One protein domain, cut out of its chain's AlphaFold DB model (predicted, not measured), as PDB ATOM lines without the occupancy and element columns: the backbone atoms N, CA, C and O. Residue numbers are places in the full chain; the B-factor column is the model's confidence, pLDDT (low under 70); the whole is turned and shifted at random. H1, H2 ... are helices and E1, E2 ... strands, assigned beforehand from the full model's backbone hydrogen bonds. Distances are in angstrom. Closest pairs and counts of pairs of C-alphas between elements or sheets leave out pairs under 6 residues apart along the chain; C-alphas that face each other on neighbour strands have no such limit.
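This is residues 68 to 190 of the 196 residues of an uncharacterized protein of Corynebacterium glutamicum (UniProt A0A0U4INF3). A strongly twisted sheet of four strands, E1 E2 E7 E6, has H4 packed on one face, and the longest helix, H3, crosses H4 steeply on the side away from that sheet. Near one end a small three-strand sheet, E3 E4 E5, is partly face to face with the four-strand one, a loose sandwich, while H2 lies far out at the other end. The printed part has 123 residues, with seven named strands and five named helices in the order E1 E2 E3 E4 E5 H1 E6 E7 H2 H3 H4 H5, of mixed class, and both sheets are antiparallel. It is compact, with a radius of gyration of the C-alphas of 13.5 A, and spans 42 by 31 by 24 A.

Find C-alpha 68 at (130.588, 115.673, 132.222); from there E1 runs 18.9 A to residue 74. E2, residues 77 to 83, measures 20.1 A, E7, residues 126 to 131, 16.6 A, and E6, residues 117 to 123, 19.0 A. The small sheet holds E3, residues 85 to 90, E4, residues 93 to 98, and E5, residues 103 to 106. H1 is residues 107 to 111 and H2 residues 137 to 140. Look for C-alpha 150 at (148.504, 100.054, 137.452), where H3 begins; it runs 20.5 A to residue 164. H4, residues 173 to 182, measures 14.1 A, and H5, residues 185 to 188, ends with C-alpha 188 at (144.457, 110.705, 120.928).

In the four-strand sheet, look for N 71 and O 79 of the hairpin E1 and E2, 2.8 A apart, N 80 and O 127 between E2 and E7, 2.8 A, and N 128 and O 120 of the hairpin E6 and E7, 2.8 A. With H4 on one face it makes two layers, a sheet and a helix; the closest C-alphas of E2 and H4 are those of Lys 77 and Ala 182, 4.2 A apart. H4 is the hub, touching H1, H3 and H5. H3 touches it at a steep tilt of 66 degrees, opposite ways, closest at the C-alphas of Val 156 and Ala 176, 4.8 A. H1 touches H4 at Leu 107 and Val 175, their closest C-alphas, 6.1 A apart, and only grazes both sheets. H5 and H4 only just touch, with 3 pairs of C-alphas within 8 A, and only at the corner; their closest C-alphas, of Ala 180 and Gly 186, are 5.8 A apart. E3 E4 E5 is a meander, each strand the antiparallel neighbour of the one before; N 88 and O 95 are 2.9 A apart, and N 96 and O 105 2.8 A. The closest C-alphas of E3 and E6 are those of Phe 87 and Ser 123, 7.2 A apart. H2 touches no helix and is on neither sheet. Each O i to N i+4 pair is within hydrogen-bond range in H1, H3 and H4, while H2 and H5 are too short for one.

The two C-alphas farthest apart, of Ser 100 and Leu 141, are 42.1 A apart. The printed part has no cut and no long link. The mean pLDDT of the printed part is 72.9, and residues 137 to 173 and 184 to 190 are under 70.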
ATOM      1  N   ALA A  68     129.212 115.462 131.821       75.12
ATOM      2  CA  ALA A  68     130.588 115.673 132.222       75.12
ATOM      3  C   ALA A  68     131.490 115.667 130.995       75.12
ATOM      4  O   ALA A  68     131.433 114.747 130.180       75.12
ATOM      5  N   GLU A  69     132.362 116.659 130.901       74.56
ATOM      6  CA  GLU A  69     133.329 116.785 129.817       74.56
ATOM      7  C   GLU A  69     134.714 117.017 130.398       74.56
ATOM      8  O   GLU A  69     134.865 117.759 131.365       74.56
ATOM      9  N   ALA A  70     135.748 116.409 129.818       76.44
ATOM     10  CA  ALA A  70     137.115 116.655 130.255       76.44
ATOM     11  C   ALA A  70     138.013 117.086 129.104       76.44
ATOM     12  O   ALA A  70     138.258 116.332 128.164       76.44
ATOM     13  N   HIS A  71     138.594 118.271 129.245       74.00
ATOM     14  CA  HIS A  71     139.440 118.904 128.247       74.00
ATOM     15  C   HIS A  71     140.896 118.877 128.690       74.00
ATOM     16  O   HIS A  71     141.235 119.350 129.778       74.00
ATOM     17  N   GLN A  72     141.786 118.347 127.851       79.75
ATOM     18  CA  GLN A  72     143.220 118.442 128.106       79.75
ATOM     19  C   GLN A  72     143.693 119.883 127.877       79.75
ATOM     20  O   GLN A  72     143.504 120.443 126.801       79.75
ATOM     21  N   ILE A  73     144.334 120.478 128.884       79.19
ATOM     22  CA  ILE A  73     144.843 121.862 128.814       79.19
ATOM     23  C   ILE A  73     146.368 121.923 128.679       79.19
ATOM     24  O   ILE A  73     146.929 122.911 128.212       79.19
ATOM     25  N   SER A  74     147.053 120.858 129.090       76.12
ATOM     26  CA  SER A  74     148.468 120.618 128.842       76.12
ATOM     27  C   SER A  74     148.743 119.123 128.952       76.12
ATOM     28  O   SER A  74     147.929 118.375 129.496       76.12
ATOM     29  N   LEU A  75     149.937 118.695 128.532       73.44
ATOM     30  CA  LEU A  75     150.496 117.423 128.990       73.44
ATOM     31  C   LEU A  75     150.275 117.323 130.505       73.44
ATOM     32  O   LEU A  75     150.501 118.328 131.173       73.44
ATOM     33  N   ASN A  76     149.808 116.176 131.004       76.19
ATOM     34  CA  ASN A  76     149.592 115.873 132.421       76.19
ATOM     35  C   ASN A  76     148.473 116.631 133.167       76.19
ATOM     36  O   ASN A  76     148.321 116.425 134.373       76.19
ATOM     37  N   LYS A  77     147.670 117.466 132.486       83.69
ATOM     38  CA  LYS A  77     146.545 118.193 133.106       83.69
ATOM     39  C   LYS A  77     145.303 118.227 132.237       83.69
ATOM     40  O   LYS A  77     145.374 118.466 131.032       83.69
ATOM     41  N   SER A  78     144.151 118.122 132.880       83.31
ATOM     42  CA  SER A  78     142.852 118.352 132.253       83.31
ATOM     43  C   SER A  78     141.948 119.174 133.157       83.31
ATOM     44  O   SER A  78     142.175 119.264 134.363       83.31
ATOM     45  N   ILE A  79     140.930 119.783 132.560       86.06
ATOM     46  CA  ILE A  79     139.797 120.374 133.266       86.06
ATOM     47  C   ILE A  79     138.601 119.470 133.026       86.06
ATOM     48  O   ILE A  79     138.252 119.226 131.876       86.06
ATOM     49  N   LEU A  80     138.012 118.976 134.109       84.94
ATOM     50  CA  LEU A  80     136.716 118.325 134.135       84.94
ATOM     51  C   LEU A  80     135.651 119.392 134.406       84.94
ATOM     52  O   LEU A  80     135.721 120.081 135.426       84.94
ATOM     53  N   THR A  81     134.682 119.487 133.508       82.94
ATOM     54  CA  THR A  81     133.528 120.379 133.579       82.94
ATOM     55  C   THR A  81     132.264 119.555 133.799       82.94
ATOM     56  O   THR A  81     132.114 118.492 133.197       82.94
ATOM     57  N   LEU A  82     131.370 120.037 134.662       80.12
ATOM     58  CA  LEU A  82     130.064 119.428 134.923       80.12
ATOM     59  C   LEU A  82     128.923 120.371 134.542       80.12
ATOM     60  O   LEU A  82     128.941 121.546 134.914       80.12
ATOM     61  N   GLU A  83     127.882 119.833 133.909       81.00
ATOM     62  CA  GLU A  83     126.577 120.488 133.758       81.00
ATOM     63  C   GLU A  83     125.487 119.628 134.408       81.00
ATOM     64  O   GLU A  83     125.600 118.410 134.431       81.00
ATOM     65  N   GLY A  84     124.454 120.243 134.996       76.50
ATOM     66  CA  GLY A  84     123.446 119.514 135.793       76.50
ATOM     67  C   GLY A  84     123.972 118.939 137.122       76.50
ATOM     68  O   GLY A  84     123.286 118.177 137.792       76.50
ATOM     69  N   ALA A  85     125.198 119.295 137.515       86.31
ATOM     70  CA  ALA A  85     125.839 118.929 138.779       86.31
ATOM     71  C   ALA A  85     126.815 120.034 139.221       86.31
ATOM     72  O   ALA A  85     127.097 120.971 138.459       86.31
ATOM     73  N   THR A  86     127.326 119.962 140.450       91.62
ATOM     74  CA  THR A  86     128.344 120.887 140.971       91.62
ATOM     75  C   THR A  86     129.476 120.170 141.689       91.62
ATOM     76  O   THR A  86     129.313 119.080 142.226       91.62
ATOM     77  N   PHE A  87     130.645 120.802 141.722       92.62
ATOM     78  CA  PHE A  87     131.738 120.426 142.604       92.62
ATOM     79  C   PHE A  87     131.696 121.238 143.890       92.62
ATOM     80  O   PHE A  87     131.506 122.453 143.866       92.62
ATOM     81  N   GLU A  88     131.983 120.584 145.008       93.81
ATOM     82  CA  GLU A  88     132.110 121.229 146.307       93.81
ATOM     83  C   GLU A  88     133.285 120.668 147.108       93.81
ATOM     84  O   GLU A  88     133.700 119.521 146.939       93.81
ATOM     85  N   LEU A  89     133.805 121.490 148.023       91.62
ATOM     86  CA  LEU A  89     134.754 121.057 149.044       91.62
ATOM     87  C   LEU A  89     133.995 120.759 150.341       91.62
ATOM     88  O   LEU A  89     133.667 121.675 151.098       91.62
ATOM     89  N   GLN A  90     133.749 119.482 150.628       89.12
ATOM     90  CA  GLN A  90     133.087 119.035 151.852       89.12
ATOM     91  C   GLN A  90     134.095 118.383 152.795       89.12
ATOM     92  O   GLN A  90     134.673 117.344 152.503       89.12
ATOM     93  N   GLY A  91     134.347 119.010 153.947       84.19
ATOM     94  CA  GLY A  91     135.274 118.458 154.945       84.19
ATOM     95  C   GLY A  91     136.734 118.345 154.478       84.19
ATOM     96  O   GLY A  91     137.514 117.651 155.120       84.19
ATOM     97  N   GLY A  92     137.108 119.035 153.394       85.25
ATOM     98  CA  GLY A  92     138.423 118.925 152.752       85.25
ATOM     99  C   GLY A  92     138.457 117.967 151.557       85.25
ATOM    100  O   GLY A  92     139.417 118.017 150.792       85.25
ATOM    101  N   ASP A  93     137.403 117.173 151.357       90.50
ATOM    102  CA  ASP A  93     137.239 116.320 150.183       90.50
ATOM    103  C   ASP A  93     136.563 117.082 149.048       90.50
ATOM    104  O   ASP A  93     135.652 117.881 149.266       90.50
ATOM    105  N   LEU A  94     136.998 116.809 147.822       92.06
ATOM    106  CA  LEU A  94     136.355 117.290 146.616       92.06
ATOM    107  C   LEU A  94     135.280 116.293 146.194       92.06
ATOM    108  O   LEU A  94     135.583 115.142 145.874       92.06
ATOM    109  N   VAL A  95     134.034 116.750 146.176       91.25
ATOM    110  CA  VAL A  95     132.861 115.940 145.844       91.25
ATOM    111  C   VAL A  95     132.112 116.546 144.665       91.25
ATOM    112  O   VAL A  95     132.036 117.764 144.539       91.25
ATOM    113  N   ALA A  96     131.571 115.695 143.800       88.25
ATOM    114  CA  ALA A  96     130.563 116.049 142.816       88.25
ATOM    115  C   ALA A  96     129.180 115.766 143.409       88.25
ATOM    116  O   ALA A  96     128.930 114.669 143.919       88.25
ATOM    117  N   LEU A  97     128.302 116.758 143.341       87.75
ATOM    118  CA  LEU A  97     126.942 116.725 143.847       87.75
ATOM    119  C   LEU A  97     125.955 116.923 142.706       87.75
ATOM    120  O   LEU A  97     126.201 117.700 141.783       87.75
ATOM    121  N   SER A  98     124.828 116.239 142.796       83.81
ATOM    122  CA  SER A  98     123.680 116.467 141.930       83.81
ATOM    123  C   SER A  98     122.968 117.777 142.294       83.81
ATOM    124  O   SER A  98     123.257 118.385 143.329       83.81
ATOM    125  N   GLU A  99     122.014 118.230 141.476       82.31
ATOM    126  CA  GLU A  99     121.242 119.448 141.781       82.31
ATOM    127  C   GLU A  99     120.403 119.304 143.058       82.31
ATOM    128  O   GLU A  99     120.190 120.276 143.787       82.31
ATOM    129  N   SER A 100     119.969 118.079 143.366       81.69
ATOM    130  CA  SER A 100     119.302 117.729 144.624       81.69
ATOM    131  C   SER A 100     120.238 117.681 145.842       81.69
ATOM    132  O   SER A 100     119.759 117.565 146.974       81.69
ATOM    133  N   GLY A 101     121.553 117.822 145.644       81.50
ATOM    134  CA  GLY A 101     122.567 117.792 146.700       81.50
ATOM    135  C   GLY A 101     123.001 116.383 147.110       81.50
ATOM    136  O   GLY A 101     123.621 116.219 148.164       81.50
ATOM    137  N   GLU A 102     122.683 115.360 146.314       84.56
ATOM    138  CA  GLU A 102     123.169 113.997 146.530       84.56
ATOM    139  C   GLU A 102     124.602 113.847 146.011       84.56
ATOM    140  O   GLU A 102     124.969 114.401 144.976       84.56
ATOM    141  N   ILE A 103     125.437 113.087 146.723       84.19
ATOM    142  CA  ILE A 103     126.815 112.836 146.287       84.19
ATOM    143  C   ILE A 103     126.794 111.885 145.092       84.19
ATOM    144  O   ILE A 103     126.474 110.706 145.236       84.19
ATOM    145  N   ILE A 104     127.209 112.400 143.936       81.50
ATOM    146  CA  ILE A 104     127.447 111.622 142.720       81.50
ATOM    147  C   ILE A 104     128.771 110.861 142.854       81.50
ATOM    148  O   ILE A 104     128.839 109.659 142.597       81.50
ATOM    149  N   GLU A 105     129.838 111.564 143.248       83.56
ATOM    150  CA  GLU A 105     131.191 111.009 143.324       83.56
ATOM    151  C   GLU A 105     132.059 111.791 144.317       83.56
ATOM    152  O   GLU A 105     132.057 113.019 144.321       83.56
ATOM    153  N   ASN A 106     132.843 111.100 145.149       87.94
ATOM    154  CA  ASN A 106     133.888 111.735 145.955       87.94
ATOM    155  C   ASN A 106     135.229 111.586 145.230       87.94
ATOM    156  O   ASN A 106     135.886 110.548 145.327       87.94
ATOM    157  N   LEU A 107     135.620 112.629 144.495       86.50
ATOM    158  CA  LEU A 107     136.823 112.631 143.670       86.50
ATOM    159  C   LEU A 107     138.073 112.403 144.526       86.50
ATOM    160  O   LEU A 107     138.950 111.650 144.113       86.50
ATOM    161  N   SER A 108     138.138 113.003 145.720       87.38
ATOM    162  CA  SER A 108     139.269 112.837 146.644       87.38
ATOM    163  C   SER A 108     139.456 111.385 147.088       87.38
ATOM    164  O   SER A 108     140.573 110.874 147.049       87.38
ATOM    165  N   GLN A 109     138.375 110.702 147.469       86.88
ATOM    166  CA  GLN A 109     138.444 109.311 147.930       86.88
ATOM    167  C   GLN A 109     138.837 108.346 146.811       86.88
ATOM    168  O   GLN A 109     139.608 107.414 147.041       86.88
ATOM    169  N   GLN A 110     138.362 108.581 145.586       83.50
ATOM    170  CA  GLN A 110     138.691 107.719 144.447       83.50
ATOM    171  C   GLN A 110     140.181 107.745 144.085       83.50
ATOM    172  O   GLN A 110     140.714 106.740 143.615       83.50
ATOM    173  N   ILE A 111     140.874 108.861 144.334       81.81
ATOM    174  CA  ILE A 111     142.309 108.989 144.041       81.81
ATOM    175  C   ILE A 111     143.216 108.804 145.259       81.81
ATOM    176  O   ILE A 111     144.431 108.861 145.104       81.81
ATOM    177  N   GLU A 112     142.673 108.545 146.453       81.81
ATOM    178  CA  GLU A 112     143.455 108.458 147.700       81.81
ATOM    179  C   GLU A 112     144.618 107.452 147.601       81.81
ATOM    180  O   GLU A 112     145.693 107.656 148.163       81.81
ATOM    181  N   ASN A 113     144.428 106.383 146.823       74.19
ATOM    182  CA  ASN A 113     145.415 105.318 146.625       74.19
ATOM    183  C   ASN A 113     146.137 105.392 145.272       74.19
ATOM    184  O   ASN A 113     146.746 104.412 144.834       74.19
ATOM    185  N   VAL A 114     146.058 106.536 144.599       78.00
ATOM    186  CA  VAL A 114     146.614 106.750 143.266       78.00
ATOM    187  C   VAL A 114     147.740 107.778 143.401       78.00
ATOM    188  O   VAL A 114     147.480 108.982 143.409       78.00
ATOM    189  N   PRO A 115     148.995 107.325 143.579       77.44
ATOM    190  CA  PRO A 115     150.119 108.224 143.827       77.44
ATOM    191  C   PRO A 115     150.273 109.215 142.676       77.44
ATOM    192  O   PRO A 115     149.917 108.901 141.553       77.44
ATOM    193  N   GLY A 116     150.766 110.425 142.936       83.06
ATOM    194  CA  GLY A 116     151.008 111.416 141.882       83.06
ATOM    195  C   GLY A 116     149.758 111.977 141.199       83.06
ATOM    196  O   GLY A 116     149.893 112.818 140.321       83.06
ATOM    197  N   VAL A 117     148.547 111.576 141.580       86.25
ATOM    198  CA  VAL A 117     147.311 112.175 141.072       86.25
ATOM    199  C   VAL A 117     146.758 113.160 142.089       86.25
ATOM    200  O   VAL A 117     146.752 112.909 143.291       86.25
ATOM    201  N   SER A 118     146.292 114.309 141.611       90.25
ATOM    202  CA  SER A 118     145.600 115.282 142.451       90.25
ATOM    203  C   SER A 118     144.515 116.012 141.678       90.25
ATOM    204  O   SER A 118     144.599 116.182 140.459       90.25
ATOM    205  N   PHE A 119     143.515 116.484 142.417       91.75
ATOM    206  CA  PHE A 119     142.531 117.420 141.909       91.75
ATOM    207  C   PHE A 119     142.725 118.792 142.532       91.75
ATOM    208  O   PHE A 119     143.030 118.933 143.717       91.75
ATOM    209  N   LYS A 120     142.495 119.820 141.725       93.19
ATOM    210  CA  LYS A 120     142.415 121.201 142.170       93.19
ATOM    211  C   LYS A 120     141.034 121.739 141.832       93.19
ATOM    212  O   LYS A 120     140.688 121.869 140.662       93.19
ATOM    213  N   TYR A 121     140.283 122.101 142.866       94.06
ATOM    214  CA  TYR A 121     139.033 122.836 142.717       94.06
ATOM    215  C   TYR A 121     139.290 124.184 142.031       94.06
ATOM    216  O   TYR A 121     140.167 124.941 142.468       94.06
ATOM    217  N   LEU A 122     138.562 124.465 140.949       93.38
ATOM    218  CA  LEU A 122     138.622 125.747 140.245       93.38
ATOM    219  C   LEU A 122     137.345 126.552 140.484       93.38
ATOM    220  O   LEU A 122     137.420 127.723 140.855       93.38
ATOM    221  N   SER A 123     136.191 125.915 140.296       94.50
ATOM    222  CA  SER A 123     134.866 126.500 140.483       94.50
ATOM    223  C   SER A 123     133.834 125.407 140.766       94.50
ATOM    224  O   SER A 123     134.136 124.219 140.683       94.50
ATOM    225  N   GLU A 124     132.592 125.805 141.040       93.38
ATOM    226  CA  GLU A 124     131.483 124.866 141.247       93.38
ATOM    227  C   GLU A 124     131.175 124.023 139.999       93.38
ATOM    228  O   GLU A 124     130.457 123.039 140.093       93.38
ATOM    229  N   LYS A 125     131.701 124.395 138.825       91.00
ATOM    230  CA  LYS A 125     131.518 123.661 137.566       91.00
ATOM    231  C   LYS A 125     132.795 123.033 137.043       91.00
ATOM    232  O   LYS A 125     132.717 122.234 136.122       91.00
ATOM    233  N   GLU A 126     133.951 123.364 137.613       90.19
ATOM    234  CA  GLU A 126     135.241 122.983 137.050       90.19
ATOM    235  C   GLU A 126     136.229 122.497 138.108       90.19
ATOM    236  O   GLU A 126     136.487 123.140 139.134       90.19
ATOM    237  N   VAL A 127     136.886 121.393 137.780       93.25
ATOM    238  CA  VAL A 127     137.978 120.814 138.555       93.25
ATOM    239  C   VAL A 127     139.133 120.502 137.623       93.25
ATOM    240  O   VAL A 127     138.951 119.930 136.555       93.25
ATOM    241  N   MET A 128     140.353 120.828 138.038       91.25
ATOM    242  CA  MET A 128     141.556 120.440 137.311       91.25
ATOM    243  C   MET A 128     142.103 119.123 137.847       91.25
ATOM    244  O   MET A 128     142.452 119.048 139.025       91.25
ATOM    245  N   ALA A 129     142.246 118.121 136.985       89.31
ATOM    246  CA  ALA A 129     143.031 116.929 137.281       89.31
ATOM    247  C   ALA A 129     144.493 117.163 136.909       89.31
ATOM    248  O   ALA A 129     144.800 117.746 135.864       89.31
ATOM    249  N   ILE A 130     145.401 116.709 137.767       88.81
ATOM    250  CA  ILE A 130     146.843 116.857 137.597       88.81
ATOM    251  C   ILE A 130     147.485 115.501 137.858       88.81
ATOM    252  O   ILE A 130     147.279 114.914 138.920       88.81
ATOM    253  N   ILE A 131     148.293 115.039 136.905       84.75
ATOM    254  CA  ILE A 131     149.124 113.847 137.049       84.75
ATOM    255  C   ILE A 131     150.586 114.287 137.159       84.75
ATOM    256  O   ILE A 131     151.130 114.911 136.252       84.75
ATOM    257  N   ASP A 132     151.243 113.983 138.269       85.38
ATOM    258  CA  ASP A 132     152.659 114.241 138.480       85.38
ATOM    259  C   ASP A 132     153.494 113.380 137.528       85.38
ATOM    260  O   ASP A 132     153.581 112.159 137.644       85.38
ATOM    261  N   SER A 133     154.145 114.033 136.570       74.19
ATOM    262  CA  SER A 133     154.967 113.353 135.571       74.19
ATOM    263  C   SER A 133     156.272 112.788 136.133       74.19
ATOM    264  O   SER A 133     156.995 112.138 135.387       74.19
ATOM    265  N   SER A 134     156.613 113.048 137.397       80.94
ATOM    266  CA  SER A 134     157.724 112.372 138.077       80.94
ATOM    267  C   SER A 134     157.337 110.979 138.585       80.94
ATOM    268  O   SER A 134     158.168 110.074 138.547       80.94
ATOM    269  N   GLU A 135     156.073 110.798 138.972       77.69
ATOM    270  CA  GLU A 135     155.484 109.501 139.335       77.69
ATOM    271  C   GLU A 135     155.087 108.697 138.083       77.69
ATOM    272  O   GLU A 135     155.124 107.468 138.099       77.69
ATOM    273  N   TYR A 136     154.777 109.399 136.983       72.81
ATOM    274  CA  TYR A 136     154.405 108.827 135.681       72.81
ATOM    275  C   TYR A 136     155.244 109.427 134.533       72.81
ATOM    276  O   TYR A 136     154.719 110.167 133.688       72.81
ATOM    277  N   PRO A 137     156.567 109.174 134.489       65.75
ATOM    278  CA  PRO A 137     157.464 109.719 133.460       65.75
ATOM    279  C   PRO A 137     157.058 109.331 132.040       65.75
ATOM    280  O   PRO A 137     157.323 110.055 131.082       65.75
ATOM    281  N   GLU A 138     156.372 108.212 131.897       63.59
ATOM    282  CA  GLU A 138     155.850 107.731 130.638       63.59
ATOM    283  C   GLU A 138     154.791 108.612 129.980       63.59
ATOM    284  O   GLU A 138     154.628 108.544 128.766       63.59
ATOM    285  N   LEU A 139     154.087 109.450 130.745       61.44
ATOM    286  CA  LEU A 139     153.079 110.356 130.196       61.44
ATOM    287  C   LEU A 139     153.721 111.488 129.398       61.44
ATOM    288  O   LEU A 139     153.043 112.204 128.671       61.44
ATOM    289  N   GLN A 140     155.041 111.638 129.519       57.75
ATOM    290  CA  GLN A 140     155.853 112.530 128.701       57.75
ATOM    291  C   GLN A 140     156.201 111.907 127.338       57.75
ATOM    292  O   GLN A 140     156.703 112.604 126.454       57.75
ATOM    293  N   LEU A 141     155.955 110.604 127.150       56.31
ATOM    294  CA  LEU A 141     156.142 109.924 125.874       56.31
ATOM    295  C   LEU A 141     154.899 110.150 125.009       56.31
ATOM    296  O   LEU A 141     153.774 109.956 125.457       56.31
ATOM    297  N   LYS A 142     155.108 110.542 123.746       51.84
ATOM    298  CA  LYS A 142     154.042 110.945 122.810       51.84
ATOM    299  C   LYS A 142     152.934 109.899 122.593       51.84
ATOM    300  O   LYS A 142     151.855 110.275 122.160       51.84
ATOM    301  N   CYS A 143     153.174 108.628 122.922       50.53
ATOM    302  CA  CYS A 143     152.226 107.523 122.756       50.53
ATOM    303  C   CYS A 143     151.882 106.911 124.124       50.53
ATOM    304  O   CYS A 143     152.251 105.774 124.431       50.53
ATOM    305  N   GLY A 144     151.226 107.701 124.975       48.50
ATOM    306  CA  GLY A 144     151.021 107.469 126.411       48.50
ATOM    307  C   GLY A 144     150.119 106.297 126.813       48.50
ATOM    308  O   GLY A 144     149.503 106.378 127.862       48.50
ATOM    309  N   ILE A 145     150.031 105.214 126.029       46.94
ATOM    310  CA  ILE A 145     149.149 104.061 126.301       46.94
ATOM    311  C   ILE A 145     149.836 102.952 127.101       46.94
ATOM    312  O   ILE A 145     149.208 102.277 127.911       46.94
ATOM    313  N   SER A 146     151.129 102.731 126.852       45.91
ATOM    314  CA  SER A 146     151.806 101.492 127.271       45.91
ATOM    315  C   SER A 146     152.355 101.517 128.690       45.91
ATOM    316  O   SER A 146     152.987 100.550 129.110       45.91
ATOM    317  N   ALA A 147     152.187 102.620 129.411       48.78
ATOM    318  CA  ALA A 147     153.021 102.830 130.575       48.78
ATOM    319  C   ALA A 147     152.330 103.453 131.781       48.78
ATOM    320  O   ALA A 147     152.972 103.478 132.822       48.78
ATOM    321  N   LEU A 148     151.052 103.856 131.691       59.41
ATOM    322  CA  LEU A 148     150.289 104.210 132.889       59.41
ATOM    323  C   LEU A 148     150.452 103.097 133.935       59.41
ATOM    324  O   LEU A 148     150.081 101.943 133.696       59.41
ATOM    325  N   SER A 149     151.024 103.430 135.093       59.47
ATOM    326  CA  SER A 149     151.176 102.458 136.172       59.47
ATOM    327  C   SER A 149     149.805 102.056 136.744       59.47
ATOM    328  O   SER A 149     148.813 102.785 136.635       59.47
ATOM    329  N   GLY A 150     149.736 100.845 137.308       61.28
ATOM    330  CA  GLY A 150     148.504 100.054 137.452       61.28
ATOM    331  C   GLY A 150     147.273 100.746 138.060       61.28
ATOM    332  O   GLY A 150     146.165 100.352 137.715       61.28
ATOM    333  N   GLY A 151     147.429 101.774 138.902       65.94
ATOM    334  CA  GLY A 151     146.301 102.511 139.495       65.94
ATOM    335  C   GLY A 151     145.562 103.420 138.506       65.94
ATOM    336  O   GLY A 151     144.345 103.320 138.361       65.94
ATOM    337  N   VAL A 152     146.289 104.269 137.773       69.25
ATOM    338  CA  VAL A 152     145.685 105.189 136.788       69.25
ATOM    339  C   VAL A 152     145.201 104.415 135.569       69.25
ATOM    340  O   VAL A 152     144.100 104.664 135.088       69.25
ATOM    341  N   ALA A 153     145.967 103.412 135.121       66.94
ATOM    342  CA  ALA A 153     145.554 102.541 134.023       66.94
ATOM    343  C   ALA A 153     144.234 101.822 134.325       66.94
ATOM    344  O   ALA A 153     143.364 101.759 133.461       66.94
ATOM    345  N   ALA A 154     144.063 101.311 135.550       65.50
ATOM    346  CA  ALA A 154     142.832 100.638 135.950       65.50
ATOM    347  C   ALA A 154     141.635 101.596 135.975       65.50
ATOM    348  O   ALA A 154     140.581 101.236 135.459       65.50
ATOM    349  N   MET A 155     141.787 102.814 136.509       68.94
ATOM    350  CA  MET A 155     140.703 103.805 136.509       68.94
ATOM    351  C   MET A 155     140.330 104.238 135.094       68.94
ATOM    352  O   MET A 155     139.155 104.207 134.748       68.94
ATOM    353  N   VAL A 156     141.316 104.561 134.252       69.25
ATOM    354  CA  VAL A 156     141.086 104.951 132.854       69.25
ATOM    355  C   VAL A 156     140.429 103.810 132.071       69.25
ATOM    356  O   VAL A 156     139.418 104.026 131.411       69.25
ATOM    357  N   ALA A 157     140.934 102.578 132.191       63.44
ATOM    358  CA  ALA A 157     140.345 101.410 131.532       63.44
ATOM    359  C   ALA A 157     138.915 101.128 132.016       63.44
ATOM    360  O   ALA A 157     138.051 100.777 131.215       63.44
ATOM    361  N   THR A 158     138.657 101.313 133.312       61.84
ATOM    362  CA  THR A 158     137.321 101.148 133.894       61.84
ATOM    363  C   THR A 158     136.379 102.233 133.383       61.84
ATOM    364  O   THR A 158     135.303 101.897 132.909       61.84
ATOM    365  N   GLY A 159     136.788 103.505 133.366       60.88
ATOM    366  CA  GLY A 159     135.979 104.606 132.829       60.88
ATOM    367  C   GLY A 159     135.657 104.455 131.344       60.88
ATOM    368  O   GLY A 159     134.508 104.625 130.949       60.88
ATOM    369  N   ILE A 160     136.636 104.049 130.528       58.62
ATOM    370  CA  ILE A 160     136.414 103.743 129.107       58.62
ATOM    371  C   ILE A 160     135.455 102.553 128.958       58.62
ATOM    372  O   ILE A 160     134.546 102.594 128.132       58.62
ATOM    373  N   GLY A 161     135.621 101.503 129.769       52.56
ATOM    374  CA  GLY A 161     134.731 100.341 129.768       52.56
ATOM    375  C   GLY A 161     133.295 100.687 130.169       52.56
ATOM    376  O   GLY A 161     132.355 100.186 129.563       52.56
ATOM    377  N   LEU A 162     133.120 101.575 131.145       49.59
ATOM    378  CA  LEU A 162     131.819 102.061 131.606       49.59
ATOM    379  C   LEU A 162     131.131 102.933 130.554       49.59
ATOM    380  O   LEU A 162     129.957 102.716 130.258       49.59
ATOM    381  N   ALA A 163     131.886 103.841 129.926       49.03
ATOM    382  CA  ALA A 163     131.409 104.648 128.809       49.03
ATOM    383  C   ALA A 163     130.978 103.773 127.618       49.03
ATOM    384  O   ALA A 163     129.918 103.994 127.038       49.03
ATOM    385  N   ALA A 164     131.748 102.728 127.293       46.56
ATOM    386  CA  ALA A 164     131.415 101.785 126.223       46.56
ATOM    387  C   ALA A 164     130.183 100.916 126.531       46.56
ATOM    388  O   ALA A 164     129.502 100.460 125.614       46.56
ATOM    389  N   LEU A 165     129.895 100.674 127.813       40.53
ATOM    390  CA  LEU A 165     128.751  99.883 128.264       40.53
ATOM    391  C   LEU A 165     127.493 100.730 128.524       40.53
ATOM    392  O   LEU A 165     126.471 100.170 128.917       40.53
ATOM    393  N   GLY A 166     127.547 102.050 128.307       38.81
ATOM    394  CA  GLY A 166     126.412 102.958 128.510       38.81
ATOM    395  C   GLY A 166     125.898 103.000 129.953       38.81
ATOM    396  O   GLY A 166     124.775 103.435 130.195       38.81
ATOM    397  N   VAL A 167     126.689 102.516 130.913       40.72
ATOM    398  CA  VAL A 167     126.318 102.477 132.327       40.72
ATOM    399  C   VAL A 167     126.786 103.753 133.007       40.72
ATOM    400  O   VAL A 167     127.982 104.029 133.098       40.72
ATOM    401  N   THR A 168     125.827 104.504 133.543       48.19
ATOM    402  CA  THR A 168     126.048 105.626 134.457       48.19
ATOM    403  C   THR A 168     126.484 105.085 135.818       48.19
ATOM    404  O   THR A 168     125.732 105.061 136.789       48.19
ATOM    405  N   THR A 169     127.709 104.577 135.927       45.69
ATOM    406  CA  THR A 169     128.230 104.235 137.252       45.69
ATOM    407  C   THR A 169     128.642 105.511 137.962       45.69
ATOM    408  O   THR A 169     129.763 105.997 137.791       45.69
ATOM    409  N   GLY A 170     127.728 106.044 138.770       48.97
ATOM    410  CA  GLY A 170     128.078 106.977 139.832       48.97
ATOM    411  C   GLY A 170     129.160 106.340 140.703       48.97
ATOM    412  O   GLY A 170     128.968 105.246 141.238       48.97
ATOM    413  N   GLY A 171     130.330 106.971 140.764       52.25
ATOM    414  CA  GLY A 171     131.368 106.605 141.720       52.25
ATOM    415  C   GLY A 171     132.800 106.713 141.213       52.25
ATOM    416  O   GLY A 171     133.641 107.090 142.011       52.25
ATOM    417  N   ALA A 172     133.105 106.400 139.952       60.03
ATOM    418  CA  ALA A 172     134.482 106.491 139.424       60.03
ATOM    419  C   ALA A 172     134.572 107.042 137.989       60.03
ATOM    420  O   ALA A 172     135.651 107.069 137.390       60.03
ATOM    421  N   GLY A 173     133.435 107.429 137.405       69.44
ATOM    422  CA  GLY A 173     133.355 107.852 136.008       69.44
ATOM    423  C   GLY A 173     133.980 109.227 135.790       69.44
ATOM    424  O   GLY A 173     134.708 109.418 134.817       69.44
ATOM    425  N   LEU A 174     133.762 110.157 136.725       73.94
ATOM    426  CA  LEU A 174     134.274 111.524 136.630       73.94
ATOM    427  C   LEU A 174     135.793 111.562 136.794       73.94
ATOM    428  O   LEU A 174     136.494 112.202 136.007       73.94
ATOM    429  N   VAL A 175     136.313 110.821 137.774       79.56
ATOM    430  CA  VAL A 175     137.756 110.683 137.997       79.56
ATOM    431  C   VAL A 175     138.427 110.038 136.794       79.56
ATOM    432  O   VAL A 175     139.425 110.556 136.298       79.56
ATOM    433  N   ALA A 176     137.870 108.940 136.281       75.56
ATOM    434  CA  ALA A 176     138.436 108.268 135.122       75.56
ATOM    435  C   ALA A 176     138.439 109.161 133.874       75.56
ATOM    436  O   ALA A 176     139.452 109.208 133.178       75.56
ATOM    437  N   LEU A 177     137.354 109.900 133.620       74.88
ATOM    438  CA  LEU A 177     137.247 110.842 132.505       74.88
ATOM    439  C   LEU A 177     138.304 111.952 132.609       74.88
ATOM    440  O   LEU A 177     139.043 112.209 131.658       74.88
ATOM    441  N   ALA A 178     138.438 112.561 133.786       76.94
ATOM    442  CA  ALA A 178     139.417 113.612 134.014       76.94
ATOM    443  C   ALA A 178     140.857 113.099 133.832       76.94
ATOM    444  O   ALA A 178     141.664 113.734 133.148       76.94
ATOM    445  N   LEU A 179     141.184 111.926 134.383       77.56
ATOM    446  CA  LEU A 179     142.521 111.340 134.277       77.56
ATOM    447  C   LEU A 179     142.843 110.851 132.870       77.56
ATOM    448  O   LEU A 179     143.966 111.052 132.412       77.56
ATOM    449  N   ALA A 180     141.865 110.284 132.162       72.06
ATOM    450  CA  ALA A 180     142.000 109.931 130.757       72.06
ATOM    451  C   ALA A 180     142.380 111.175 129.943       72.06
ATOM    452  O   ALA A 180     143.392 111.168 129.242       72.06
ATOM    453  N   SER A 181     141.656 112.286 130.099       72.50
ATOM    454  CA  SER A 181     141.994 113.536 129.411       72.50
ATOM    455  C   SER A 181     143.351 114.102 129.842       72.50
ATOM    456  O   SER A 181     144.122 114.532 128.987       72.50
ATOM    457  N   ALA A 182     143.708 114.054 131.130       74.19
ATOM    458  CA  ALA A 182     145.000 114.559 131.614       74.19
ATOM    459  C   ALA A 182     146.183 113.756 131.054       74.19
ATOM    460  O   ALA A 182     147.217 114.328 130.697       74.19
ATOM    461  N   ALA A 183     146.007 112.442 130.926       71.56
ATOM    462  CA  ALA A 183     146.974 111.540 130.322       71.56
ATOM    463  C   ALA A 183     146.940 111.548 128.776       71.56
ATOM    464  O   ALA A 183     147.720 110.838 128.148       71.56
ATOM    465  N   GLY A 184     146.089 112.374 128.151       63.03
ATOM    466  CA  GLY A 184     146.020 112.542 126.691       63.03
ATOM    467  C   GLY A 184     145.140 111.522 125.961       63.03
ATOM    468  O   GLY A 184     145.104 111.502 124.732       63.03
ATOM    469  N   TYR A 185     144.384 110.703 126.693       61.06
ATOM    470  CA  TYR A 185     143.406 109.767 126.132       61.06
ATOM    471  C   TYR A 185     142.123 110.466 125.664       61.06
ATOM    472  O   TYR A 185     141.417 109.925 124.819       61.06
ATOM    473  N   GLY A 186     141.863 111.688 126.141       46.25
ATOM    474  CA  GLY A 186     140.718 112.534 125.766       46.25
ATOM    475  C   GLY A 186     140.809 113.203 124.386       46.25
ATOM    476  O   GLY A 186     140.143 114.200 124.148       46.25
ATOM    477  N   GLY A 187     141.636 112.682 123.478       38.00
ATOM    478  CA  GLY A 187     141.726 113.169 122.095       38.00
ATOM    479  C   GLY A 187     142.555 112.269 121.176       38.00
ATOM    480  O   GLY A 187     142.260 112.164 119.991       38.00
ATOM    481  N   GLY A 188     143.547 111.551 121.716       34.38
ATOM    482  CA  GLY A 188     144.457 110.705 120.928       34.38
ATOM    483  C   GLY A 188     143.980 109.276 120.643       34.38
ATOM    484  O   GLY A 188     144.429 108.676 119.671       34.38
ATOM    485  N   ALA A 189     143.057 108.715 121.435       34.78
ATOM    486  CA  ALA A 189     142.571 107.343 121.219       34.78
ATOM    487  C   ALA A 189     141.690 107.198 119.956       34.78
ATOM    488  O   ALA A 189     141.544 106.096 119.436       34.78
ATOM    489  N   VAL A 190     141.156 108.311 119.441       35.41
ATOM    490  CA  VAL A 190     140.400 108.396 118.177       35.41
ATOM    491  C   VAL A 190     141.159 109.118 117.054       35.41
ATOM    492  O   VAL A 190     140.742 109.033 115.905       35.41
TER     493      VAL A 190